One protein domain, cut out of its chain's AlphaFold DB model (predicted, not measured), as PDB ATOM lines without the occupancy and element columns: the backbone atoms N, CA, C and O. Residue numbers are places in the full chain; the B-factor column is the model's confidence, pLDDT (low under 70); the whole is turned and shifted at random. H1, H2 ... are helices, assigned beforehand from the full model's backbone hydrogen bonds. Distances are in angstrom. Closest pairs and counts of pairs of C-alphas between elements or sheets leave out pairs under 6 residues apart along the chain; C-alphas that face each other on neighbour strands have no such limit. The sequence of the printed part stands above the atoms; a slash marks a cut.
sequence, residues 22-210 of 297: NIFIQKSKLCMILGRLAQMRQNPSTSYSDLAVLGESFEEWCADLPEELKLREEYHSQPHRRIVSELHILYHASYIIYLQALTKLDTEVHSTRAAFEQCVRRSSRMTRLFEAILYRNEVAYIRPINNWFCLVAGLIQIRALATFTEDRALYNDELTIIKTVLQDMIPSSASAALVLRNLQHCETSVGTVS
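Overview. This is residues 22 to 210 of the 297 residues of an uncharacterized protein of Exophiala mesophila (UniProt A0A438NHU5). Two up-and-down bundles of three helices, H1 to H3 and H5 to H7, each helix running against the one before, are joined by H4, which pairs with H3 in the middle and crosses H5 and H6 steeply. The 189 printed residues hold seven named helices, H1 to H7, and no named strand: all helix. The whole is compact, with a radius of gyration of the C-alphas of 16.8 A and spans of 47 by 44 by 32 A.

Along the chain. H1, residues 22 to 42, begins with C-alpha 22 at (-19.435, 3.842, 51.127) and is 30.7 A long. H2 is residues 48 to 63. H3, residues 82 to 105, measures 35.4 A, and H4, residues 109 to 135, 39.0 A. H5 is residues 146 to 163, H6 168 to 185. H7, residues 191 to 209, ends with C-alpha 209 at (4.411, 12.650, 11.884).

Arrangement. H3 and H5 are the hubs, touching four helices each. H1 touches H3, closest C-alphas Leu 34 and Ser 94 at 5.8 A. H3 and H4 form a hairpin at a shallow tilt of 14 degrees, with Ile 96 and Cys 119 closest, their C-alphas 5.2 A apart. H4 touches H5 at a steep tilt of 49 degrees with residues 119 to 127 alone; the closest C-alphas, Ser 123 and Ala 153, are 4.7 A apart. H5 touches H7 the same way at 9 degrees, a shallow tilt, closest C-alphas Asn 147 and Ala 192, 5.4 A. H2 and H7 are apart. Every O i to N i+4 pair is within hydrogen-bond range in H1, H2, H4 and H6; in H3 19 of 20, in H5 13 of 14, in H7 14 of 15.

Size, cuts and confidence. The farthest C-alphas, Ser 45 and His 76, are 48.3 A apart. The printed part has no cut. The link from H2 to H3, residues 64 to 81, is long. Residues 73 to 78, 107 to 111 and 206 to 210 have pLDDT under 70.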
ATOM      1  N   ASN A  22     -19.121   2.754  52.058       93.25
ATOM      2  CA  ASN A  22     -19.435   3.842  51.127       93.25
ATOM      3  C   ASN A  22     -18.541   3.804  49.874       93.25
ATOM      4  O   ASN A  22     -19.016   4.063  48.771       93.25
ATOM      5  N   ILE A  23     -17.264   3.424  50.001       93.94
ATOM      6  CA  ILE A  23     -16.372   3.274  48.842       93.94
ATOM      7  C   ILE A  23     -16.839   2.139  47.936       93.94
ATOM      8  O   ILE A  23     -16.831   2.311  46.718       93.94
ATOM      9  N   PHE A  24     -17.229   0.991  48.491       94.12
ATOM     10  CA  PHE A  24     -17.743  -0.118  47.695       94.12
ATOM     11  C   PHE A  24     -19.017   0.286  46.946       94.12
ATOM     12  O   PHE A  24     -19.087   0.096  45.734       94.12
ATOM     13  N   ILE A  25     -19.972   0.927  47.629       95.25
ATOM     14  CA  ILE A  25     -21.216   1.428  47.021       95.25
ATOM     15  C   ILE A  25     -20.912   2.381  45.856       95.25
ATOM     16  O   ILE A  25     -21.401   2.186  44.742       95.25
ATOM     17  N   GLN A  26     -20.050   3.376  46.082       96.06
ATOM     18  CA  GLN A  26     -19.728   4.381  45.070       96.06
ATOM     19  C   GLN A  26     -18.872   3.819  43.919       96.06
ATOM     20  O   GLN A  26     -19.045   4.249  42.778       96.06
ATOM     21  N   LYS A  27     -18.011   2.817  44.166       94.75
ATOM     22  CA  LYS A  27     -17.320   2.068  43.098       94.75
ATOM     23  C   LYS A  27     -18.308   1.256  42.265       94.75
ATOM     24  O   LYS A  27     -18.217   1.301  41.044       94.75
ATOM     25  N   SER A  28     -19.273   0.582  42.890       94.88
ATOM     26  CA  SER A  28     -20.308  -0.180  42.181       94.88
ATOM     27  C   SER A  28     -21.182   0.712  41.295       94.88
ATOM     28  O   SER A  28     -21.402   0.361  40.139       94.88
ATOM     29  N   LYS A  29     -21.583   1.907  41.764       95.38
ATOM     30  CA  LYS A  29     -22.263   2.914  40.919       95.38
ATOM     31  C   LYS A  29     -21.435   3.275  39.672       95.38
ATOM     32  O   LYS A  29     -21.944   3.180  38.556       95.38
ATOM     33  N   LEU A  30     -20.148   3.609  39.829       95.88
ATOM     34  CA  LEU A  30     -19.265   3.918  38.690       95.88
ATOM     35  C   LEU A  30     -19.042   2.724  37.752       95.88
ATOM     36  O   LEU A  30     -18.968   2.913  36.539       95.88
ATOM     37  N   CYS A  31     -18.950   1.502  38.284       94.00
ATOM     38  CA  CYS A  31     -18.843   0.287  37.475       94.00
ATOM     39  C   CYS A  31     -20.109   0.039  36.641       94.00
ATOM     40  O   CYS A  31     -19.983  -0.373  35.492       94.00
ATOM     41  N   MET A  32     -21.306   0.342  37.160       93.00
ATOM     42  CA  MET A  32     -22.548   0.275  36.375       93.00
ATOM     43  C   MET A  32     -22.565   1.304  35.238       93.00
ATOM     44  O   MET A  32     -22.918   0.957  34.112       93.00
ATOM     45  N   ILE A  33     -22.131   2.544  35.494       93.38
ATOM     46  CA  ILE A  33     -22.002   3.581  34.454       93.38
ATOM     47  C   ILE A  33     -20.995   3.138  33.378       93.38
ATOM     48  O   ILE A  33     -21.290   3.210  32.186       93.38
ATOM     49  N   LEU A  34     -19.832   2.614  33.781       92.00
ATOM     50  CA  LEU A  34     -18.811   2.108  32.857       92.00
ATOM     51  C   LEU A  34     -19.291   0.882  32.059       92.00
ATOM     52  O   LEU A  34     -18.988   0.769  30.872       92.00
ATOM     53  N   GLY A  35     -20.071  -0.008  32.680       89.81
ATOM     54  CA  GLY A  35     -20.707  -1.144  32.014       89.81
ATOM     55  C   GLY A  35     -21.704  -0.703  30.939       89.81
ATOM     56  O   GLY A  35     -21.631  -1.184  29.811       89.81
ATOM     57  N   ARG A  36     -22.563   0.278  31.246       91.12
ATOM     58  CA  ARG A  36     -23.480   0.886  30.264       91.12
ATOM     59  C   ARG A  36     -22.719   1.553  29.113       91.12
ATOM     60  O   ARG A  36     -23.038   1.289  27.959       91.12
ATOM     61  N   LEU A  37     -21.660   2.320  29.396       89.56
ATOM     62  CA  LEU A  37     -20.778   2.887  28.359       89.56
ATOM     63  C   LEU A  37     -20.193   1.800  27.441       89.56
ATOM     64  O   LEU A  37     -20.149   1.983  26.224       89.56
ATOM     65  N   ALA A  38     -19.763   0.665  28.000       87.25
ATOM     66  CA  ALA A  38     -19.221  -0.455  27.229       87.25
ATOM     67  C   ALA A  38     -20.285  -1.161  26.364       87.25
ATOM     68  O   ALA A  38     -19.994  -1.512  25.222       87.25
ATOM     69  N   GLN A  39     -21.514  -1.318  26.867       86.06
ATOM     70  CA  GLN A  39     -22.650  -1.857  26.107       86.06
ATOM     71  C   GLN A  39     -23.057  -0.921  24.958       86.06
ATOM     72  O   GLN A  39     -23.194  -1.357  23.818       86.06
ATOM     73  N   MET A  40     -23.187   0.379  25.231       85.88
ATOM     74  CA  MET A  40     -23.545   1.396  24.236       85.88
ATOM     75  C   MET A  40     -22.495   1.504  23.124       85.88
ATOM     76  O   MET A  40     -22.835   1.571  21.948       85.88
ATOM     77  N   ARG A  41     -21.208   1.390  23.471       79.00
ATOM     78  CA  ARG A  41     -20.087   1.257  22.522       79.00
ATOM     79  C   ARG A  41     -20.257   0.112  21.515       79.00
ATOM     80  O   ARG A  41     -19.764   0.231  20.399       79.00
ATOM     81  N   GLN A  42     -20.897  -0.989  21.909       80.12
ATOM     82  CA  GLN A  42     -21.158  -2.146  21.041       80.12
ATOM     83  C   GLN A  42     -22.491  -2.028  20.283       80.12
ATOM     84  O   GLN A  42     -22.737  -2.797  19.356       80.12
ATOM     85  N   ASN A  43     -23.351  -1.076  20.657       82.12
ATOM     86  CA  ASN A  43     -24.665  -0.876  20.060       82.12
ATOM     87  C   ASN A  43     -24.635   0.279  19.033       82.12
ATOM     88  O   ASN A  43     -24.575   1.444  19.437       82.12
ATOM     89  N   PRO A  44     -24.741   0.001  17.717       77.31
ATOM     90  CA  PRO A  44     -24.739   1.040  16.684       77.31
ATOM     91  C   PRO A  44     -25.989   1.934  16.711       77.31
ATOM     92  O   PRO A  44     -25.991   2.983  16.076       77.31
ATOM     93  N   SER A  45     -27.037   1.547  17.446       84.50
ATOM     94  CA  SER A  45     -28.264   2.334  17.626       84.50
ATOM     95  C   SER A  45     -28.204   3.302  18.817       84.50
ATOM     96  O   SER A  45     -29.223   3.902  19.150       84.50
ATOM     97  N   THR A  46     -27.050   3.437  19.482       85.81
ATOM     98  CA  THR A  46     -26.853   4.370  20.602       85.81
ATOM     99  C   THR A  46     -27.142   5.812  20.183       85.81
ATOM    100  O   THR A  46     -26.511   6.341  19.268       85.81
ATOM    101  N   SER A  47     -28.069   6.461  20.884       87.75
ATOM    102  CA  SER A  47     -28.498   7.835  20.624       87.75
ATOM    103  C   SER A  47     -27.849   8.850  21.572       87.75
ATOM    104  O   SER A  47     -27.321   8.507  22.634       87.75
ATOM    105  N   TYR A  48     -27.945  10.138  21.224       87.69
ATOM    106  CA  TYR A  48     -27.536  11.223  22.121       87.69
ATOM    107  C   TYR A  48     -28.342  11.220  23.431       87.69
ATOM    108  O   TYR A  48     -27.776  11.454  24.493       87.69
ATOM    109  N   SER A  49     -29.639  10.893  23.382       87.94
ATOM    110  CA  SER A  49     -30.492  10.764  24.574       87.94
ATOM    111  C   SER A  49     -30.007   9.681  25.539       87.94
ATOM    112  O   SER A  49     -30.027   9.900  26.747       87.94
ATOM    113  N   ASP A  50     -29.502   8.552  25.034       88.69
ATOM    114  CA  ASP A  50     -28.954   7.495  25.893       88.69
ATOM    115  C   ASP A  50     -27.676   7.969  26.609       88.69
ATOM    116  O   ASP A  50     -27.445   7.647  27.776       88.69
ATOM    117  N   LEU A  51     -26.845   8.771  25.926       90.19
ATOM    118  CA  LEU A  51     -25.672   9.401  26.538       90.19
ATOM    119  C   LEU A  51     -26.062  10.516  27.521       90.19
ATOM    120  O   LEU A  51     -25.431  10.619  28.567       90.19
ATOM    121  N   ALA A  52     -27.115  11.292  27.259       90.62
ATOM    122  CA  ALA A  52     -27.598  12.317  28.189       90.62
ATOM    123  C   ALA A  52     -27.960  11.717  29.563       90.62
ATOM    124  O   ALA A  52     -27.494  12.220  30.583       90.62
ATOM    125  N   VAL A  53     -28.653  10.570  29.588       93.25
ATOM    126  CA  VAL A  53     -28.975   9.820  30.823       93.25
ATOM    127  C   VAL A  53     -27.714   9.343  31.567       93.25
ATOM    128  O   VAL A  53     -27.689   9.274  32.799       93.25
ATOM    129  N   LEU A  54     -26.623   9.031  30.855       93.50
ATOM    130  CA  LEU A  54     -25.333   8.751  31.499       93.50
ATOM    131  C   LEU A  54     -24.641  10.015  32.021       93.50
ATOM    132  O   LEU A  54     -23.968   9.940  33.048       93.50
ATOM    133  N   GLY A  55     -24.823  11.161  31.362       93.25
ATOM    134  CA  GLY A  55     -24.421  12.470  31.875       93.25
ATOM    135  C   GLY A  55     -25.077  12.765  33.223       93.25
ATOM    136  O   GLY A  55     -24.369  12.978  34.206       93.25
ATOM    137  N   GLU A  56     -26.405  12.649  33.287       95.56
ATOM    138  CA  GLU A  56     -27.199  12.753  34.521       95.56
ATOM    139  C   GLU A  56     -26.684  11.779  35.595       95.56
ATOM    140  O   GLU A  56     -26.396  12.189  36.716       95.56
ATOM    141  N   SER A  57     -26.415  10.516  35.232       95.69
ATOM    142  CA  SER A  57     -25.857   9.511  36.157       95.69
ATOM    143  C   SER A  57     -24.492   9.909  36.754       95.69
ATOM    144  O   SER A  57     -24.172   9.529  37.884       95.69
ATOM    145  N   PHE A  58     -23.652  10.657  36.023       95.56
ATOM    146  CA  PHE A  58     -22.394  11.195  36.559       95.56
ATOM    147  C   PHE A  58     -22.614  12.404  37.474       95.56
ATOM    148  O   PHE A  58     -21.844  12.581  38.420       95.56
ATOM    149  N   GLU A  59     -23.617  13.238  37.199       95.19
ATOM    150  CA  GLU A  59     -23.977  14.390  38.033       95.19
ATOM    151  C   GLU A  59     -24.596  13.935  39.359       95.19
ATOM    152  O   GLU A  59     -24.126  14.351  40.421       95.19
ATOM    153  N   GLU A  60     -25.538  12.989  39.310       95.69
ATOM    154  CA  GLU A  60     -26.083  12.286  40.474       95.69
ATOM    155  C   GLU A  60     -24.969  11.652  41.310       95.69
ATOM    156  O   GLU A  60     -24.905  11.875  42.516       95.69
ATOM    157  N   TRP A  61     -24.029  10.927  40.687       96.38
ATOM    158  CA  TRP A  61     -22.894  10.341  41.408       96.38
ATOM    159  C   TRP A  61     -22.038  11.393  42.133       96.38
ATOM    160  O   TRP A  61     -21.583  11.146  43.250       96.38
ATOM    161  N   CYS A  62     -21.828  12.569  41.530       94.12
ATOM    162  CA  CYS A  62     -21.095  13.661  42.174       94.12
ATOM    163  C   CYS A  62     -21.877  14.278  43.345       94.12
ATOM    164  O   CYS A  62     -21.268  14.626  44.360       94.12
ATOM    165  N   ALA A  63     -23.199  14.418  43.213       93.44
ATOM    166  CA  ALA A  63     -24.076  14.968  44.246       93.44
ATOM    167  C   ALA A  63     -24.227  14.015  45.447       93.44
ATOM    168  O   ALA A  63     -24.122  14.448  46.595       93.44
ATOM    169  N   ASP A  64     -24.380  12.718  45.175       92.38
ATOM    170  CA  ASP A  64     -24.503  11.630  46.154       92.38
ATOM    171  C   ASP A  64     -23.188  11.281  46.869       92.38
ATOM    172  O   ASP A  64     -23.184  10.428  47.764       92.38
ATOM    173  N   LEU A  65     -22.048  11.843  46.450       93.62
ATOM    174  CA  LEU A  65     -20.743  11.438  46.966       93.62
ATOM    175  C   LEU A  65     -20.584  11.870  48.439       93.62
ATOM    176  O   LEU A  65     -20.593  13.072  48.719       93.62
ATOM    177  N   PRO A  66     -20.377  10.932  49.389       91.81
ATOM    178  CA  PRO A  66     -20.200  11.264  50.796       91.81
ATOM    179  C   PRO A  66     -19.003  12.182  51.041       91.81
ATOM    180  O   PRO A  66     -17.992  12.151  50.334       91.81
ATOM    181  N   GLU A  67     -19.120  13.008  52.072       88.88
ATOM    182  CA  GLU A  67     -18.207  14.109  52.382       88.88
ATOM    183  C   GLU A  67     -16.783  13.625  52.743       88.88
ATOM    184  O   GLU A  67     -15.798  14.332  52.533       88.88
ATOM    185  N   GLU A  68     -16.651  12.386  53.218       88.06
ATOM    186  CA  GLU A  68     -15.394  11.669  53.472       88.06
ATOM    187  C   GLU A  68     -14.766  11.002  52.231       88.06
ATOM    188  O   GLU A  68     -13.669  10.441  52.321       88.06
ATOM    189  N   LEU A  69     -15.456  11.029  51.084       91.06
ATOM    190  CA  LEU A  69     -14.991  10.492  49.797       91.06
ATOM    191  C   LEU A  69     -14.716  11.580  48.748       91.06
ATOM    192  O   LEU A  69     -14.186  11.273  47.676       91.06
ATOM    193  N   LYS A  70     -15.046  12.845  49.027       90.56
ATOM    194  CA  LYS A  70     -14.707  13.986  48.165       90.56
ATOM    195  C   LYS A  70     -13.213  14.305  48.252       90.56
ATOM    196  O   LYS A  70     -12.632  14.325  49.336       90.56
ATOM    197  N   LEU A  71     -12.598  14.617  47.111       85.81
ATOM    198  CA  LEU A  71     -11.268  15.229  47.093       85.81
ATOM    199  C   LEU A  71     -11.398  16.681  47.568       85.81
ATOM    200  O   LEU A  71     -12.121  17.461  46.951       85.81
ATOM    201  N   ARG A  72     -10.690  17.045  48.639       76.12
ATOM    202  CA  ARG A  72     -10.508  18.445  49.045       76.12
ATOM    203  C   ARG A  72      -9.162  18.928  48.528       76.12
ATOM    204  O   ARG A  72      -8.161  18.236  48.695       76.12
ATOM    205  N   GLU A  73      -9.137  20.124  47.955       61.66
ATOM    206  CA  GLU A  73      -7.890  20.797  47.560       61.66
ATOM    207  C   GLU A  73      -7.130  21.351  48.787       61.66
ATOM    208  O   GLU A  73      -5.929  21.610  48.731       61.66
ATOM    209  N   GLU A  74      -7.810  21.466  49.932       57.66
ATOM    210  CA  GLU A  74      -7.239  21.899  51.208       57.66
ATOM    211  C   GLU A  74      -6.368  20.809  51.857       57.66
ATOM    212  O   GLU A  74      -6.861  19.886  52.514       57.66
ATOM    213  N   TYR A  75      -5.049  20.991  51.748       50.50
ATOM    214  CA  TYR A  75      -3.966  20.126  52.250       50.50
ATOM    215  C   TYR A  75      -4.028  19.713  53.738       50.50
ATOM    216  O   TYR A  75      -3.235  18.878  54.176       50.50
ATOM    217  N   HIS A  76      -4.920  20.309  54.533       51.72
ATOM    218  CA  HIS A  76      -4.975  20.164  55.992       51.72
ATOM    219  C   HIS A  76      -6.268  19.526  56.522       51.72
ATOM    220  O   HIS A  76      -6.362  19.280  57.721       51.72
ATOM    221  N   SER A  77      -7.263  19.267  55.667       57.97
ATOM    222  CA  SER A  77      -8.612  18.900  56.123       57.97
ATOM    223  C   SER A  77      -8.818  17.393  56.348       57.97
ATOM    224  O   SER A  77      -9.459  17.009  57.326       57.97
ATOM    225  N   GLN A  78      -8.276  16.519  55.488       62.78
ATOM    226  CA  GLN A  78      -8.441  15.063  55.624       62.78
ATOM    227  C   GLN A  78      -7.171  14.263  55.288       62.78
ATOM    228  O   GLN A  78      -6.398  14.668  54.418       62.78
ATOM    229  N   PRO A  79      -6.948  13.109  55.952       75.19
ATOM    230  CA  PRO A  79      -5.829  12.228  55.643       75.19
ATOM    231  C   PRO A  79      -5.992  11.608  54.250       75.19
ATOM    232  O   PRO A  79      -7.073  11.156  53.873       75.19
ATOM    233  N   HIS A  80      -4.890  11.537  53.501       85.12
ATOM    234  CA  HIS A  80      -4.856  10.858  52.204       85.12
ATOM    235  C   HIS A  80      -5.294   9.393  52.336       85.12
ATOM    236  O   HIS A  80      -4.766   8.648  53.162       85.12
ATOM    237  N   ARG A  81      -6.221   8.969  51.471       90.81
ATOM    238  CA  ARG A  81      -6.672   7.580  51.339       90.81
ATOM    239  C   ARG A  81      -6.497   7.141  49.888       90.81
ATOM    240  O   ARG A  81      -7.328   7.473  49.046       90.81
ATOM    241  N   ARG A  82      -5.485   6.312  49.603       93.19
ATOM    242  CA  ARG A  82      -5.245   5.690  48.281       93.19
ATOM    243  C   ARG A  82      -6.508   5.137  47.627       93.19
ATOM    244  O   ARG A  82      -6.755   5.346  46.446       93.19
ATOM    245  N   ILE A  83      -7.337   4.464  48.420       93.38
ATOM    246  CA  ILE A  83      -8.569   3.825  47.957       93.38
ATOM    247  C   ILE A  83      -9.639   4.835  47.474       93.38
ATOM    248  O   ILE A  83     -10.465   4.477  46.627       93.38
ATOM    249  N   VAL A  84      -9.586   6.086  47.960       94.19
ATOM    250  CA  VAL A  84     -10.368   7.242  47.476       94.19
ATOM    251  C   VAL A  84      -9.730   7.822  46.213       94.19
ATOM    252  O   VAL A  84     -10.444   8.077  45.248       94.19
ATOM    253  N   SER A  85      -8.400   7.933  46.140       94.81
ATOM    254  CA  SER A  85      -7.712   8.292  44.888       94.81
ATOM    255  C   SER A  85      -8.086   7.327  43.751       94.81
ATOM    256  O   SER A  85      -8.483   7.775  42.680       94.81
ATOM    257  N   GLU A  86      -8.098   6.012  44.001       95.38
ATOM    258  CA  GLU A  86      -8.573   4.998  43.044       95.38
ATOM    259  C   GLU A  86     -10.052   5.160  42.635       95.38
ATOM    260  O   GLU A  86     -10.422   4.781  41.525       95.38
ATOM    261  N   LEU A  87     -10.919   5.676  43.519       96.44
ATOM    262  CA  LEU A  87     -12.326   5.958  43.195       96.44
ATOM    263  C   LEU A  87     -12.424   7.113  42.186       96.44
ATOM    264  O   LEU A  87     -13.142   7.006  41.195       96.44
ATOM    265  N   HIS A  88     -11.664   8.188  42.405       96.69
ATOM    266  CA  HIS A  88     -11.650   9.350  41.508       96.69
ATOM    267  C   HIS A  88     -10.907   9.090  40.193       96.69
ATOM    268  O   HIS A  88     -11.324   9.603  39.157       96.69
ATOM    269  N   ILE A  89      -9.880   8.232  40.199       97.81
ATOM    270  CA  ILE A  89      -9.237   7.719  38.977       97.81
ATOM    271  C   ILE A  89     -10.261   6.960  38.114       97.81
ATOM    272  O   ILE A  89     -10.369   7.250  36.922       97.81
ATOM    273  N   LEU A  90     -11.058   6.055  38.706       97.38
ATOM    274  CA  LEU A  90     -12.148   5.360  38.003       97.38
ATOM    275  C   LEU A  90     -13.179   6.355  37.444       97.38
ATOM    276  O   LEU A  90     -13.514   6.272  36.267       97.38
ATOM    277  N   TYR A  91     -13.642   7.319  38.247       97.81
ATOM    278  CA  TYR A  91     -14.584   8.351  37.788       97.81
ATOM    279  C   TYR A  91     -14.037   9.145  36.591       97.81
ATOM    280  O   TYR A  91     -14.732   9.300  35.589       97.81
ATOM    281  N   HIS A  92     -12.789   9.618  36.650       97.94
ATOM    282  CA  HIS A  92     -12.183  10.372  35.553       97.94
ATOM    283  C   HIS A  92     -11.970   9.528  34.291       97.94
ATOM    284  O   HIS A  92     -12.257  10.023  33.202       97.94
ATOM    285  N   ALA A  93     -11.553   8.265  34.413       96.75
ATOM    286  CA  ALA A  93     -11.423   7.359  33.272       96.75
ATOM    287  C   ALA A  93     -12.780   7.084  32.597       96.75
ATOM    288  O   ALA A  93     -12.901   7.224  31.379       96.75
ATOM    289  N   SER A  94     -13.818   6.773  33.381       96.12
ATOM    290  CA  SER A  94     -15.183   6.595  32.868       96.12
ATOM    291  C   SER A  94     -15.710   7.868  32.195       96.12
ATOM    292  O   SER A  94     -16.335   7.791  31.140       96.12
ATOM    293  N   TYR A  95     -15.412   9.048  32.749       96.44
ATOM    294  CA  TYR A  95     -15.828  10.327  32.169       96.44
ATOM    295  C   TYR A  95     -15.074  10.669  30.868       96.44
ATOM    296  O   TYR A  95     -15.663  11.246  29.958       96.44
ATOM    297  N   ILE A  96     -13.799  10.282  30.724       95.75
ATOM    298  CA  ILE A  96     -13.064  10.391  29.445       95.75
ATOM    299  C   ILE A  96     -13.742   9.536  28.365       95.75
ATOM    300  O   ILE A  96     -13.944  10.010  27.250       95.75
ATOM    301  N   ILE A  97     -14.143   8.305  28.696       92.75
ATOM    302  CA  ILE A  97     -14.835   7.404  27.759       92.75
ATOM    303  C   ILE A  97     -16.207   7.965  27.366       92.75
ATOM    304  O   ILE A  97     -16.580   7.913  26.197       92.75
ATOM    305  N   TYR A  98     -16.929   8.562  28.315       93.50
ATOM    306  CA  TYR A  98     -18.184   9.267  28.053       93.50
ATOM    307  C   TYR A  98     -18.014  10.450  27.085       93.50
ATOM    308  O   TYR A  98     -18.720  10.528  26.081       93.50
ATOM    309  N   LEU A  99     -17.028  11.324  27.320       91.94
ATOM    310  CA  LEU A  99     -16.705  12.434  26.414       91.94
ATOM    311  C   LEU A  99     -16.321  11.937  25.011       91.94
ATOM    312  O   LEU A  99     -16.746  12.511  24.008       91.94
ATOM    313  N   GLN A 100     -15.556  10.844  24.922       88.06
ATOM    314  CA  GLN A 100     -15.219  10.204  23.647       88.06
ATOM    315  C   GLN A 100     -16.447   9.618  22.937       88.06
ATOM    316  O   GLN A 100     -16.503   9.673  21.712       88.06
ATOM    317  N   ALA A 101     -17.424   9.075  23.670       87.31
ATOM    318  CA  ALA A 101     -18.675   8.581  23.097       87.31
ATOM    319  C   ALA A 101     -19.542   9.728  22.550       87.31
ATOM    320  O   ALA A 101     -20.002   9.642  21.415       87.31
ATOM    321  N   LEU A 102     -19.681  10.834  23.297       86.19
ATOM    322  CA  LEU A 102     -20.361  12.048  22.821       86.19
ATOM    323  C   LEU A 102     -19.732  12.576  21.523       86.19
ATOM    324  O   LEU A 102     -20.436  12.799  20.543       86.19
ATOM    325  N   THR A 103     -18.398  12.665  21.487       84.50
ATOM    326  CA  THR A 103     -17.616  13.136  20.323       84.50
ATOM    327  C   THR A 103     -17.774  12.249  19.074       84.50
ATOM    328  O   THR A 103     -17.338  12.624  17.992       84.50
ATOM    329  N   LYS A 104     -18.360  11.049  19.190       80.75
ATOM    330  CA  LYS A 104     -18.659  10.179  18.036       80.75
ATOM    331  C   LYS A 104     -20.062  10.361  17.473       80.75
ATOM    332  O   LYS A 104     -20.283   9.984  16.327       80.75
ATOM    333  N   LEU A 105     -20.990  10.889  18.270       78.50
ATOM    334  CA  LEU A 105     -22.343  11.220  17.818       78.50
ATOM    335  C   LEU A 105     -22.436  12.671  17.336       78.50
ATOM    336  O   LEU A 105     -23.223  12.968  16.442       78.50
ATOM    337  N   ASP A 106     -21.633  13.558  17.922       70.19
ATOM    338  CA  ASP A 106     -21.534  14.960  17.538       70.19
ATOM    339  C   ASP A 106     -20.483  15.149  16.433       70.19
ATOM    340  O   ASP A 106     -19.294  14.893  16.628       70.19
ATOM    341  N   THR A 107     -20.928  15.583  15.254       62.22
ATOM    342  CA  THR A 107     -20.072  15.840  14.087       62.22
ATOM    343  C   THR A 107     -19.545  17.277  14.022       62.22
ATOM    344  O   THR A 107     -18.808  17.609  13.090       62.22
ATOM    345  N   GLU A 108     -19.863  18.143  14.993       65.31
ATOM    346  CA  GLU A 108     -19.365  19.516  15.009       65.31
ATOM    347  C   GLU A 108     -17.904  19.606  15.493       65.31
ATOM    348  O   GLU A 108     -17.523  19.221  16.606       65.31
ATOM    349  N   VAL A 109     -17.052  20.191  14.644       59.16
ATOM    350  CA  VAL A 109     -15.597  20.298  14.866       59.16
ATOM    351  C   VAL A 109     -15.253  21.114  16.122       59.16
ATOM    352  O   VAL A 109     -14.306  20.787  16.842       59.16
ATOM    353  N   HIS A 110     -16.031  22.157  16.432       57.16
ATOM    354  CA  HIS A 110     -15.814  22.978  17.629       57.16
ATOM    355  C   HIS A 110     -16.164  22.229  18.923       57.16
ATOM    356  O   HIS A 110     -15.398  22.296  19.888       57.16
ATOM    357  N   SER A 111     -17.257  21.456  18.918       66.38
ATOM    358  CA  SER A 111     -17.641  20.576  20.030       66.38
ATOM    359  C   SER A 111     -16.560  19.520  20.295       66.38
ATOM    360  O   SER A 111     -16.090  19.364  21.424       66.38
ATOM    361  N   THR A 112     -16.037  18.909  19.225       78.19
ATOM    362  CA  THR A 112     -14.931  17.935  19.273       78.19
ATOM    363  C   THR A 112     -13.681  18.471  19.987       78.19
ATOM    364  O   THR A 112     -13.080  17.759  20.800       78.19
ATOM    365  N   ARG A 113     -13.271  19.726  19.732       83.50
ATOM    366  CA  ARG A 113     -12.122  20.335  20.433       83.50
ATOM    367  C   ARG A 113     -12.418  20.542  21.918       83.50
ATOM    368  O   ARG A 113     -11.601  20.148  22.750       83.50
ATOM    369  N   ALA A 114     -13.570  21.121  22.255       87.38
ATOM    370  CA  ALA A 114     -13.946  21.386  23.643       87.38
ATOM    371  C   ALA A 114     -14.054  20.087  24.467       87.38
ATOM    372  O   ALA A 114     -13.560  20.024  25.597       87.38
ATOM    373  N   ALA A 115     -14.619  19.025  23.887       87.69
ATOM    374  CA  ALA A 115     -14.668  17.698  24.492       87.69
ATOM    375  C   ALA A 115     -13.262  17.110  24.714       87.69
ATOM    376  O   ALA A 115     -12.982  16.574  25.789       87.69
ATOM    377  N   PHE A 116     -12.341  17.264  23.754       90.69
ATOM    378  CA  PHE A 116     -10.959  16.809  23.927       90.69
ATOM    379  C   PHE A 116     -10.203  17.598  25.011       90.69
ATOM    380  O   PHE A 116      -9.513  16.988  25.826       90.69
ATOM    381  N   GLU A 117     -10.384  18.917  25.104       92.81
ATOM    382  CA  GLU A 117      -9.832  19.709  26.212       92.81
ATOM    383  C   GLU A 117     -10.352  19.229  27.578       92.81
ATOM    384  O   GLU A 117      -9.587  19.148  28.542       92.81
ATOM    385  N   GLN A 118     -11.633  18.848  27.677       94.75
ATOM    386  CA  GLN A 118     -12.156  18.226  28.896       94.75
ATOM    387  C   GLN A 118     -11.487  16.870  29.172       94.75
ATOM    388  O   GLN A 118     -11.118  16.616  30.319       94.75
ATOM    389  N   CYS A 119     -11.254  16.029  28.157       96.06
ATOM    390  CA  CYS A 119     -10.498  14.781  28.325       96.06
ATOM    391  C   CYS A 119      -9.090  15.034  28.884       96.06
ATOM    392  O   CYS A 119      -8.684  14.348  29.823       96.06
ATOM    393  N   VAL A 120      -8.372  16.042  28.372       96.38
ATOM    394  CA  VAL A 120      -7.049  16.438  28.888       96.38
ATOM    395  C   VAL A 120      -7.140  16.876  30.348       96.38
ATOM    396  O   VAL A 120      -6.448  16.304  31.186       96.38
ATOM    397  N   ARG A 121      -8.072  17.772  30.711       97.06
ATOM    398  CA  ARG A 121      -8.273  18.187  32.116       97.06
ATOM    399  C   ARG A 121      -8.565  17.003  33.051       97.06
ATOM    400  O   ARG A 121      -8.116  17.008  34.198       97.06
ATOM    401  N   ARG A 122      -9.304  15.982  32.595       97.44
ATOM    402  CA  ARG A 122      -9.557  14.749  33.369       97.44
ATOM    403  C   ARG A 122      -8.300  13.877  33.483       97.44
ATOM    404  O   ARG A 122      -8.022  13.385  34.574       97.44
ATOM    405  N   SER A 123      -7.512  13.752  32.414       98.00
ATOM    406  CA  SER A 123      -6.222  13.046  32.413       98.00
ATOM    407  C   SER A 123      -5.201  13.691  33.360       98.00
ATOM    408  O   SER A 123      -4.597  12.999  34.180       98.00
ATOM    409  N   SER A 124      -5.062  15.020  33.344       97.69
ATOM    410  CA  SER A 124      -4.215  15.762  34.290       97.69
ATOM    411  C   SER A 124      -4.624  15.514  35.746       97.69
ATOM    412  O   SER A 124      -3.783  15.270  36.609       97.69
ATOM    413  N   ARG A 125      -5.934  15.469  36.041       97.06
ATOM    414  CA  ARG A 125      -6.430  15.106  37.381       97.06
ATOM    415  C   ARG A 125      -6.101  13.658  37.764       97.06
ATOM    416  O   ARG A 125      -5.683  13.429  38.894       97.06
ATOM    417  N   MET A 126      -6.231  12.693  36.846       97.94
ATOM    418  CA  MET A 126      -5.780  11.310  37.086       97.94
ATOM    419  C   MET A 126      -4.278  11.263  37.375       97.94
ATOM    420  O   MET A 126      -3.856  10.586  38.308       97.94
ATOM    421  N   THR A 127      -3.483  12.025  36.624       98.00
ATOM    422  CA  THR A 127      -2.025  12.085  36.783       98.00
ATOM    423  C   THR A 127      -1.631  12.580  38.172       98.00
ATOM    424  O   THR A 127      -0.841  11.922  38.837       98.00
ATOM    425  N   ARG A 128      -2.254  13.655  38.670       96.25
ATOM    426  CA  ARG A 128      -2.031  14.171  40.038       96.25
ATOM    427  C   ARG A 128      -2.426  13.168  41.127       96.25
ATOM    428  O   ARG A 128      -1.796  13.109  42.179       96.25
ATOM    429  N   LEU A 129      -3.459  12.353  40.891       96.62
ATOM    430  CA  LEU A 129      -3.838  11.273  41.810       96.62
ATOM    431  C   LEU A 129      -2.806  10.136  41.805       96.62
ATOM    432  O   LEU A 129      -2.473   9.620  42.871       96.62
ATOM    433  N   PHE A 130      -2.259   9.780  40.639       97.50
ATOM    434  CA  PHE A 130      -1.154   8.826  40.535       97.50
ATOM    435  C   PHE A 130       0.150   9.364  41.142       97.50
ATOM    436  O   PHE A 130       0.823   8.634  41.863       97.50
ATOM    437  N   GLU A 131       0.466  10.644  40.945       96.31
ATOM    438  CA  GLU A 131       1.592  11.338  41.583       96.31
ATOM    439  C   GLU A 131       1.474  11.313  43.114       96.31
ATOM    440  O   GLU A 131       2.426  10.972  43.812       96.31
ATOM    441  N   ALA A 132       0.283  11.588  43.655       93.75
ATOM    442  CA  ALA A 132       0.027  11.534  45.091       93.75
ATOM    443  C   ALA A 132       0.220  10.123  45.686       93.75
ATOM    444  O   ALA A 132       0.628  10.003  46.846       93.75
ATOM    445  N   ILE A 133      -0.057   9.069  44.912       95.25
ATOM    446  CA  ILE A 133       0.194   7.664  45.274       95.25
ATOM    447  C   ILE A 133       1.696   7.342  45.176       95.25
ATOM    448  O   ILE A 133       2.251   6.724  46.087       95.25
ATOM    449  N   LEU A 134       2.363   7.795  44.109       95.12
ATOM    450  CA  LEU A 134       3.800   7.626  43.873       95.12
ATOM    451  C   LEU A 134       4.634   8.272  44.986       95.12
ATOM    452  O   LEU A 134       5.455   7.606  45.610       95.12
ATOM    453  N   TYR A 135       4.346   9.533  45.318       94.81
ATOM    454  CA  TYR A 135       5.016  10.289  46.381       94.81
ATOM    455  C   TYR A 135       4.924   9.613  47.762       94.81
ATOM    456  O   TYR A 135       5.791   9.792  48.613       94.81
ATOM    457  N   ARG A 136       3.873   8.817  47.995       94.50
ATOM    458  CA  ARG A 136       3.650   8.075  49.247       94.50
ATOM    459  C   ARG A 136       4.184   6.639  49.206       94.50
ATOM    460  O   ARG A 136       3.976   5.899  50.163       94.50
ATOM    461  N   ASN A 137       4.877   6.257  48.129       94.44
ATOM    462  CA  ASN A 137       5.384   4.907  47.877       94.44
ATOM    463  C   ASN A 137       4.283   3.827  47.961       94.44
ATOM    464  O   ASN A 137       4.483   2.724  48.467       94.44
ATOM    465  N   GLU A 138       3.077   4.165  47.497       95.06
ATOM    466  CA  GLU A 138       1.898   3.303  47.615       95.06
ATOM    467  C   GLU A 138       1.578   2.496  46.346       95.06
ATOM    468  O   GLU A 138       0.624   1.710  46.338       95.06
ATOM    469  N   VAL A 139       2.360   2.670  45.274       94.00
ATOM    470  CA  VAL A 139       2.113   2.074  43.947       94.00
ATOM    471  C   VAL A 139       2.017   0.547  44.012       94.00
ATOM    472  O   VAL A 139       1.116  -0.035  43.414       94.00
ATOM    473  N   ALA A 140       2.852  -0.105  44.826       89.88
ATOM    474  CA  ALA A 140       2.831  -1.559  45.009       89.88
ATOM    475  C   ALA A 140       1.477  -2.113  45.511       89.88
ATOM    476  O   ALA A 140       1.212  -3.305  45.339       89.88
ATOM    477  N   TYR A 141       0.627  -1.264  46.107       91.44
ATOM    478  CA  TYR A 141      -0.680  -1.613  46.672       91.44
ATOM    479  C   TYR A 141      -1.884  -1.169  45.822       91.44
ATOM    480  O   TYR A 141      -3.024  -1.315  46.285       91.44
ATOM    481  N   ILE A 142      -1.687  -0.589  44.630       92.12
ATOM    482  CA  ILE A 142      -2.812  -0.236  43.748       92.12
ATOM    483  C   ILE A 142      -3.240  -1.436  42.907       92.12
ATOM    484  O   ILE A 142      -2.429  -2.255  42.477       92.12
ATOM    485  N   ARG A 143      -4.550  -1.575  42.680       89.06
ATOM    486  CA  ARG A 143      -5.097  -2.757  41.996       89.06
ATOM    487  C   ARG A 143      -4.683  -2.780  40.513       89.06
ATOM    488  O   ARG A 143      -4.682  -1.711  39.903       89.06
ATOM    489  N   PRO A 144      -4.440  -3.953  39.890       90.06
ATOM    490  CA  PRO A 144      -3.980  -4.066  38.495       90.06
ATOM    491  C   PRO A 144      -4.810  -3.324  37.436       90.06
ATOM    492  O   PRO A 144      -4.269  -2.928  36.409       90.06
ATOM    493  N   ILE A 145      -6.100  -3.067  37.687       91.38
ATOM    494  CA  ILE A 145      -6.953  -2.228  36.821       91.38
ATOM    495  C   ILE A 145      -6.373  -0.817  36.590       91.38
ATOM    496  O   ILE A 145      -6.603  -0.213  35.545       91.38
ATOM    497  N   ASN A 146      -5.549  -0.315  37.516       94.81
ATOM    498  CA  ASN A 146      -4.867   0.968  37.373       94.81
ATOM    499  C   ASN A 146      -3.847   0.994  36.221       94.81
ATOM    500  O   ASN A 146      -3.588   2.078  35.708       94.81
ATOM    501  N   ASN A 147      -3.369  -0.157  35.723       95.00
ATOM    502  CA  ASN A 147      -2.590  -0.223  34.477       95.00
ATOM    503  C   ASN A 147      -3.396   0.341  33.299       95.00
ATOM    504  O   ASN A 147      -2.896   1.145  32.516       95.00
ATOM    505  N   TRP A 148      -4.673  -0.035  33.194       94.12
ATOM    506  CA  TRP A 148      -5.562   0.449  32.139       94.12
ATOM    507  C   TRP A 148      -5.946   1.923  32.337       94.12
ATOM    508  O   TRP A 148      -6.010   2.678  31.372       94.12
ATOM    509  N   PHE A 149      -6.102   2.388  33.578       96.50
ATOM    510  CA  PHE A 149      -6.285   3.820  33.841       96.50
ATOM    511  C   PHE A 149      -5.039   4.656  33.484       96.50
ATOM    512  O   PHE A 149      -5.180   5.739  32.915       96.50
ATOM    513  N   CYS A 150      -3.829   4.148  33.748       97.31
ATOM    514  CA  CYS A 150      -2.575   4.770  33.310       97.31
ATOM    515  C   CYS A 150      -2.475   4.824  31.779       97.31
ATOM    516  O   CYS A 150      -2.065   5.844  31.232       97.31
ATOM    517  N   LEU A 151      -2.903   3.765  31.080       95.62
ATOM    518  CA  LEU A 151      -3.007   3.751  29.620       95.62
ATOM    519  C   LEU A 151      -3.947   4.856  29.108       95.62
ATOM    520  O   LEU A 151      -3.553   5.632  28.241       95.62
ATOM    521  N   VAL A 152      -5.170   4.938  29.650       95.94
ATOM    522  CA  VAL A 152      -6.174   5.942  29.253       95.94
ATOM    523  C   VAL A 152      -5.626   7.358  29.437       95.94
ATOM    524  O   VAL A 152      -5.675   8.148  28.497       95.94
ATOM    525  N   ALA A 153      -5.048   7.666  30.601       97.38
ATOM    526  CA  ALA A 153      -4.428   8.966  30.843       97.38
ATOM    527  C   ALA A 153      -3.244   9.218  29.886       97.38
ATOM    528  O   ALA A 153      -3.197  10.240  29.204       97.38
ATOM    529  N   GLY A 154      -2.323   8.259  29.752       96.62
ATOM    530  CA  GLY A 154      -1.114   8.405  28.937       96.62
ATOM    531  C   GLY A 154      -1.408   8.656  27.457       96.62
ATOM    532  O   GLY A 154      -0.773   9.513  26.845       96.62
ATOM    533  N   LEU A 155      -2.412   7.983  26.887       94.50
ATOM    534  CA  LEU A 155      -2.852   8.209  25.506       94.50
ATOM    535  C   LEU A 155      -3.434   9.616  25.298       94.50
ATOM    536  O   LEU A 155      -3.191  10.235  24.260       94.50
ATOM    537  N   ILE A 156      -4.166  10.142  26.285       95.31
ATOM    538  CA  ILE A 156      -4.662  11.522  26.248       95.31
ATOM    539  C   ILE A 156      -3.497  12.518  26.333       95.31
ATOM    540  O   ILE A 156      -3.479  13.455  25.538       95.31
ATOM    541  N   GLN A 157      -2.496  12.291  27.194       94.81
ATOM    542  CA  GLN A 157      -1.305  13.154  27.270       94.81
ATOM    543  C   GLN A 157      -0.479  13.141  25.975       94.81
ATOM    544  O   GLN A 157      -0.086  14.196  25.479       94.81
ATOM    545  N   ILE A 158      -0.272  11.968  25.366       93.06
ATOM    546  CA  ILE A 158       0.423  11.835  24.073       93.06
ATOM    547  C   ILE A 158      -0.305  12.623  22.973       93.06
ATOM    548  O   ILE A 158       0.338  13.295  22.166       93.06
ATOM    549  N   ARG A 159      -1.646  12.604  22.953       90.25
ATOM    550  CA  ARG A 159      -2.431  13.415  22.009       90.25
ATOM    551  C   ARG A 159      -2.409  14.908  22.367       90.25
ATOM    552  O   ARG A 159      -2.353  15.736  21.457       90.25
ATOM    553  N   ALA A 160      -2.405  15.270  23.651       91.12
ATOM    554  CA  ALA A 160      -2.289  16.657  24.106       91.12
ATOM    555  C   ALA A 160      -0.970  17.288  23.631       91.12
ATOM    556  O   ALA A 160      -0.994  18.356  23.027       91.12
ATOM    557  N   LEU A 161       0.148  16.560  23.754       89.94
ATOM    558  CA  LEU A 161       1.482  16.942  23.263       89.94
ATOM    559  C   LEU A 161       1.570  17.240  21.757       89.94
ATOM    560  O   LEU A 161       2.522  17.906  21.333       89.94
ATOM    561  N   ALA A 162       0.627  16.723  20.965       85.62
ATOM    562  CA  ALA A 162       0.506  16.970  19.528       85.62
ATOM    563  C   ALA A 162      -0.508  18.075  19.180       85.62
ATOM    564  O   ALA A 162      -0.463  18.607  18.075       85.62
ATOM    565  N   THR A 163      -1.427  18.398  20.096       86.50
ATOM    566  CA  THR A 163      -2.572  19.296  19.848       86.50
ATOM    567  C   THR A 163      -2.357  20.693  20.432       86.50
ATOM    568  O   THR A 163      -2.722  21.684  19.809       86.50
ATOM    569  N   PHE A 164      -1.762  20.767  21.623       88.06
ATOM    570  CA  PHE A 164      -1.576  21.984  22.409       88.06
ATOM    571  C   PHE A 164      -0.074  22.234  22.543       88.06
ATOM    572  O   PHE A 164       0.648  21.480  23.199       88.06
ATOM    573  N   THR A 165       0.422  23.251  21.843       84.25
ATOM    574  CA  THR A 165       1.867  23.511  21.708       84.25
ATOM    575  C   THR A 165       2.437  24.353  22.847       84.25
ATOM    576  O   THR A 165       3.609  24.218  23.196       84.25
ATOM    577  N   GLU A 166       1.571  25.159  23.445       89.38
ATOM    578  CA  GLU A 166       1.762  26.052  24.574       89.38
ATOM    579  C   GLU A 166       2.136  25.304  25.868       89.38
ATOM    580  O   GLU A 166       3.134  25.638  26.503       89.38
ATOM    581  N   ASP A 167       1.420  24.226  26.195       90.88
ATOM    582  CA  ASP A 167       1.544  23.494  27.466       90.88
ATOM    583  C   ASP A 167       2.367  22.192  27.347       90.88
ATOM    584  O   ASP A 167       2.302  21.304  28.201       90.88
ATOM    585  N   ARG A 168       3.193  22.041  26.298       90.50
ATOM    586  CA  ARG A 168       3.941  20.784  26.056       90.50
ATOM    587  C   ARG A 168       4.883  20.386  27.191       90.50
ATOM    588  O   ARG A 168       5.178  19.202  27.314       90.50
ATOM    589  N   ALA A 169       5.376  21.326  27.997       92.94
ATOM    590  CA  ALA A 169       6.167  20.990  29.183       92.94
ATOM    591  C   ALA A 169       5.312  20.211  30.201       92.94
ATOM    592  O   ALA A 169       5.645  19.075  30.531       92.94
ATOM    593  N   LEU A 170       4.147  20.761  30.566       94.62
ATOM    594  CA  LEU A 170       3.193  20.147  31.491       94.62
ATOM    595  C   LEU A 170       2.795  18.732  31.054       94.62
ATOM    596  O   LEU A 170       2.866  17.803  31.852       94.62
ATOM    597  N   TYR A 171       2.421  18.535  29.787       94.44
ATOM    598  CA  TYR A 171       1.989  17.212  29.320       94.44
ATOM    599  C   TYR A 171       3.135  16.189  29.222       94.44
ATOM    600  O   TYR A 171       2.884  14.990  29.338       94.44
ATOM    601  N   ASN A 172       4.389  16.627  29.045       94.75
ATOM    602  CA  ASN A 172       5.557  15.738  29.119       94.75
ATOM    603  C   ASN A 172       5.843  15.313  30.565       94.75
ATOM    604  O   ASN A 172       6.113  14.134  30.807       94.75
ATOM    605  N   ASP A 173       5.748  16.240  31.518       97.31
ATOM    606  CA  ASP A 173       5.905  15.945  32.945       97.31
ATOM    607  C   ASP A 173       4.788  14.998  33.416       97.31
ATOM    608  O   ASP A 173       5.058  13.955  34.015       97.31
ATOM    609  N   GLU A 174       3.535  15.276  33.036       97.62
ATOM    610  CA  GLU A 174       2.386  14.420  33.342       97.62
ATOM    611  C   GLU A 174       2.511  13.018  32.707       97.62
ATOM    612  O   GLU A 174       2.280  12.005  33.373       97.62
ATOM    613  N   LEU A 175       2.959  12.913  31.450       96.88
ATOM    614  CA  LEU A 175       3.244  11.620  30.813       96.88
ATOM    615  C   LEU A 175       4.409  10.878  31.493       96.88
ATOM    616  O   LEU A 175       4.392   9.647  31.575       96.88
ATOM    617  N   THR A 176       5.408  11.601  31.999       98.06
ATOM    618  CA  THR A 176       6.545  11.023  32.731       98.06
ATOM    619  C   THR A 176       6.095  10.427  34.061       98.06
ATOM    620  O   THR A 176       6.454   9.288  34.354       98.06
ATOM    621  N   ILE A 177       5.232  11.116  34.817       98.19
ATOM    622  CA  ILE A 177       4.614  10.582  36.045       98.19
ATOM    623  C   ILE A 177       3.885   9.260  35.756       98.19
ATOM    624  O   ILE A 177       4.110   8.270  36.451       98.19
ATOM    625  N   ILE A 178       3.059   9.214  34.703       97.94
ATOM    626  CA  ILE A 178       2.314   8.003  34.307       97.94
ATOM    627  C   ILE A 178       3.266   6.840  33.985       97.94
ATOM    628  O   ILE A 178       3.036   5.710  34.422       97.94
ATOM    629  N   LYS A 179       4.353   7.103  33.247       97.81
ATOM    630  CA  LYS A 179       5.372   6.094  32.916       97.81
ATOM    631  C   LYS A 179       6.102   5.579  34.161       97.81
ATOM    632  O   LYS A 179       6.298   4.371  34.270       97.81
ATOM    633  N   THR A 180       6.458   6.455  35.101       98.06
ATOM    634  CA  THR A 180       7.093   6.070  36.374       98.06
ATOM    635  C   THR A 180       6.166   5.208  37.227       98.06
ATOM    636  O   THR A 180       6.582   4.166  37.721       98.06
ATOM    637  N   VAL A 181       4.885   5.568  37.331       97.31
ATOM    638  CA  VAL A 181       3.884   4.770  38.061       97.31
ATOM    639  C   VAL A 181       3.750   3.379  37.445       97.31
ATOM    640  O   VAL A 181       3.787   2.387  38.164       97.31
ATOM    641  N   LEU A 182       3.668   3.276  36.114       96.75
ATOM    642  CA  LEU A 182       3.654   1.983  35.426       96.75
ATOM    643  C   LEU A 182       4.928   1.169  35.680       96.75
ATOM    644  O   LEU A 182       4.831  -0.033  35.905       96.75
ATOM    645  N   GLN A 183       6.101   1.804  35.675       96.75
ATOM    646  CA  GLN A 183       7.382   1.155  35.963       96.75
ATOM    647  C   GLN A 183       7.414   0.563  37.385       96.75
ATOM    648  O   GLN A 183       7.821  -0.590  37.551       96.75
ATOM    649  N   ASP A 184       6.912   1.300  38.377       96.19
ATOM    650  CA  ASP A 184       6.798   0.861  39.775       96.19
ATOM    651  C   ASP A 184       5.697  -0.194  39.991       96.19
ATOM    652  O   ASP A 184       5.751  -0.966  40.952       96.19
ATOM    653  N   MET A 185       4.709  -0.288  39.092       94.50
ATOM    654  CA  MET A 185       3.690  -1.345  39.114       94.50
ATOM    655  C   MET A 185       4.180  -2.695  38.575       94.50
ATOM    656  O   MET A 185       3.582  -3.715  38.923       94.50
ATOM    657  N   ILE A 186       5.242  -2.744  37.757       95.56
ATOM    658  CA  ILE A 186       5.722  -3.985  37.108       95.56
ATOM    659  C   ILE A 186       5.941  -5.150  38.097       95.56
ATOM    660  O   ILE A 186       5.473  -6.250  37.790       95.56
ATOM    661  N   PRO A 187       6.571  -4.968  39.279       93.50
ATOM    662  CA  PRO A 187       6.758  -6.053  40.248       93.50
ATOM    663  C   PRO A 187       5.445  -6.632  40.795       93.50
ATOM    664  O   PRO A 187       5.373  -7.829  41.062       93.50
ATOM    665  N   SER A 188       4.406  -5.801  40.942       89.31
ATOM    666  CA  SER A 188       3.079  -6.217  41.424       89.31
ATOM    667  C   SER A 188       2.140  -6.667  40.296       89.31
ATOM    668  O   SER A 188       1.126  -7.315  40.558       89.31
ATOM    669  N   SER A 189       2.416  -6.299  39.039       88.81
ATOM    670  CA  SER A 189       1.519  -6.547  37.912       88.81
ATOM    671  C   SER A 189       2.249  -6.567  36.565       88.81
ATOM    672  O   SER A 189       2.565  -5.528  35.987       88.81
ATOM    673  N   ALA A 190       2.430  -7.764  36.000       86.19
ATOM    674  CA  ALA A 190       3.126  -7.953  34.724       86.19
ATOM    675  C   ALA A 190       2.497  -7.184  33.539       86.19
ATOM    676  O   ALA A 190       3.212  -6.781  32.621       86.19
ATOM    677  N   SER A 191       1.183  -6.917  33.555       88.31
ATOM    678  CA  SER A 191       0.522  -6.144  32.491       88.31
ATOM    679  C   SER A 191       0.891  -4.653  32.489       88.31
ATOM    680  O   SER A 191       0.684  -3.989  31.472       88.31
ATOM    681  N   ALA A 192       1.516  -4.133  33.551       92.62
ATOM    682  CA  ALA A 192       2.055  -2.772  33.573       92.62
ATOM    683  C   ALA A 192       3.181  -2.592  32.538       92.62
ATOM    684  O   ALA A 192       3.235  -1.573  31.850       92.62
ATOM    685  N   ALA A 193       4.024  -3.617  32.347       92.88
ATOM    686  CA  ALA A 193       5.101  -3.602  31.356       92.88
ATOM    687  C   ALA A 193       4.562  -3.540  29.915       92.88
ATOM    688  O   ALA A 193       5.112  -2.830  29.072       92.88
ATOM    689  N   LEU A 194       3.454  -4.242  29.642       92.00
ATOM    690  CA  LEU A 194       2.768  -4.195  28.348       92.00
ATOM    691  C   LEU A 194       2.184  -2.801  28.080       92.00
ATOM    692  O   LEU A 194       2.396  -2.241  27.007       92.00
ATOM    693  N   VAL A 195       1.505  -2.207  29.068       93.56
ATOM    694  CA  VAL A 195       0.964  -0.846  28.947       93.56
ATOM    695  C   VAL A 195       2.073   0.187  28.733       93.56
ATOM    696  O   VAL A 195       1.948   1.033  27.847       93.56
ATOM    697  N   LEU A 196       3.174   0.105  29.488       95.06
ATOM    698  CA  LEU A 196       4.317   1.010  29.347       95.06
ATOM    699  C   LEU A 196       4.918   0.945  27.933       95.06
ATOM    700  O   LEU A 196       5.138   1.986  27.312       95.06
ATOM    701  N   ARG A 197       5.108  -0.268  27.395       92.44
ATOM    702  CA  ARG A 197       5.572  -0.482  26.016       92.44
ATOM    703  C   ARG A 197       4.611   0.118  24.985       92.44
ATOM    704  O   ARG A 197       5.064   0.737  24.024       92.44
ATOM    705  N   ASN A 198       3.301  -0.034  25.184       90.56
ATOM    706  CA  ASN A 198       2.299   0.517  24.270       90.56
ATOM    707  C   ASN A 198       2.324   2.056  24.267       90.56
ATOM    708  O   ASN A 198       2.328   2.656  23.194       90.56
ATOM    709  N   LEU A 199       2.439   2.701  25.436       92.62
ATOM    710  CA  LEU A 199       2.583   4.162  25.528       92.62
ATOM    711  C   LEU A 199       3.866   4.668  24.850       92.62
ATOM    712  O   LEU A 199       3.810   5.636  24.093       92.62
ATOM    713  N   GLN A 200       5.002   3.996  25.067       93.00
ATOM    714  CA  GLN A 200       6.268   4.316  24.391       93.00
ATOM    715  C   GLN A 200       6.144   4.197  22.864       93.00
ATOM    716  O   GLN A 200       6.644   5.049  22.129       93.00
ATOM    717  N   HIS A 201       5.439   3.177  22.365       89.00
ATOM    718  CA  HIS A 201       5.206   3.030  20.931       89.00
ATOM    719  C   HIS A 201       4.340   4.171  20.370       89.00
ATOM    720  O   HIS A 201       4.738   4.810  19.393       89.00
ATOM    721  N   CYS A 202       3.214   4.493  21.015       88.19
ATOM    722  CA  CYS A 202       2.344   5.603  20.610       88.19
ATOM    723  C   CYS A 202       3.085   6.950  20.559       88.19
ATOM    724  O   CYS A 202       2.921   7.704  19.602       88.19
ATOM    725  N   GLU A 203       3.942   7.231  21.542       85.69
ATOM    726  CA  GLU A 203       4.791   8.427  21.579       85.69
ATOM    727  C   GLU A 203       5.743   8.505  20.372       85.69
ATOM    728  O   GLU A 203       5.822   9.544  19.710       85.69
ATOM    729  N   THR A 204       6.415   7.399  20.018       84.25
ATOM    730  CA  THR A 204       7.296   7.374  18.835       84.25
ATOM    731  C   THR A 204       6.539   7.610  17.526       84.25
ATOM    732  O   THR A 204       7.039   8.330  16.662       84.25
ATOM    733  N   SER A 205       5.319   7.078  17.401       77.31
ATOM    734  CA  SER A 205       4.469   7.237  16.214       77.31
ATOM    735  C   SER A 205       3.919   8.657  16.042       77.31
ATOM    736  O   SER A 205       3.692   9.090  14.918       77.31
ATOM    737  N   VAL A 206       3.747   9.419  17.126       67.75
ATOM    738  CA  VAL A 206       3.424  10.856  17.048       67.75
ATOM    739  C   VAL A 206       4.657  11.668  16.632       67.75
ATOM    740  O   VAL A 206       4.565  12.561  15.789       67.75
ATOM    741  N   GLY A 207       5.840  11.323  17.153       56.19
ATOM    742  CA  GLY A 207       7.094  12.017  16.839       56.19
ATOM    743  C   GLY A 207       7.579  11.883  15.387       56.19
ATOM    744  O   GLY A 207       8.354  12.725  14.927       56.19
ATOM    745  N   THR A 208       7.144  10.858  14.646       52.34
ATOM    746  CA  THR A 208       7.472  10.694  13.217       52.34
ATOM    747  C   THR A 208       6.610  11.569  12.308       52.34
ATOM    748  O   THR A 208       7.135  12.098  11.332       52.34
ATOM    749  N   VAL A 209       5.335  11.790  12.650       48.84
ATOM    750  CA  VAL A 209       4.411  12.650  11.884       48.84
ATOM    751  C   VAL A 209       4.804  14.132  11.980       48.84
ATOM    752  O   VAL A 209       4.639  14.878  11.019       48.84
ATOM    753  N   SER A 210       5.393  14.567  13.099       41.78
ATOM    754  CA  SER A 210       5.815  15.964  13.304       41.78
ATOM    755  C   SER A 210       7.143  16.361  12.633       41.78
ATOM    756  O   SER A 210       7.592  17.494  12.811       41.78
TER     757      SER A 210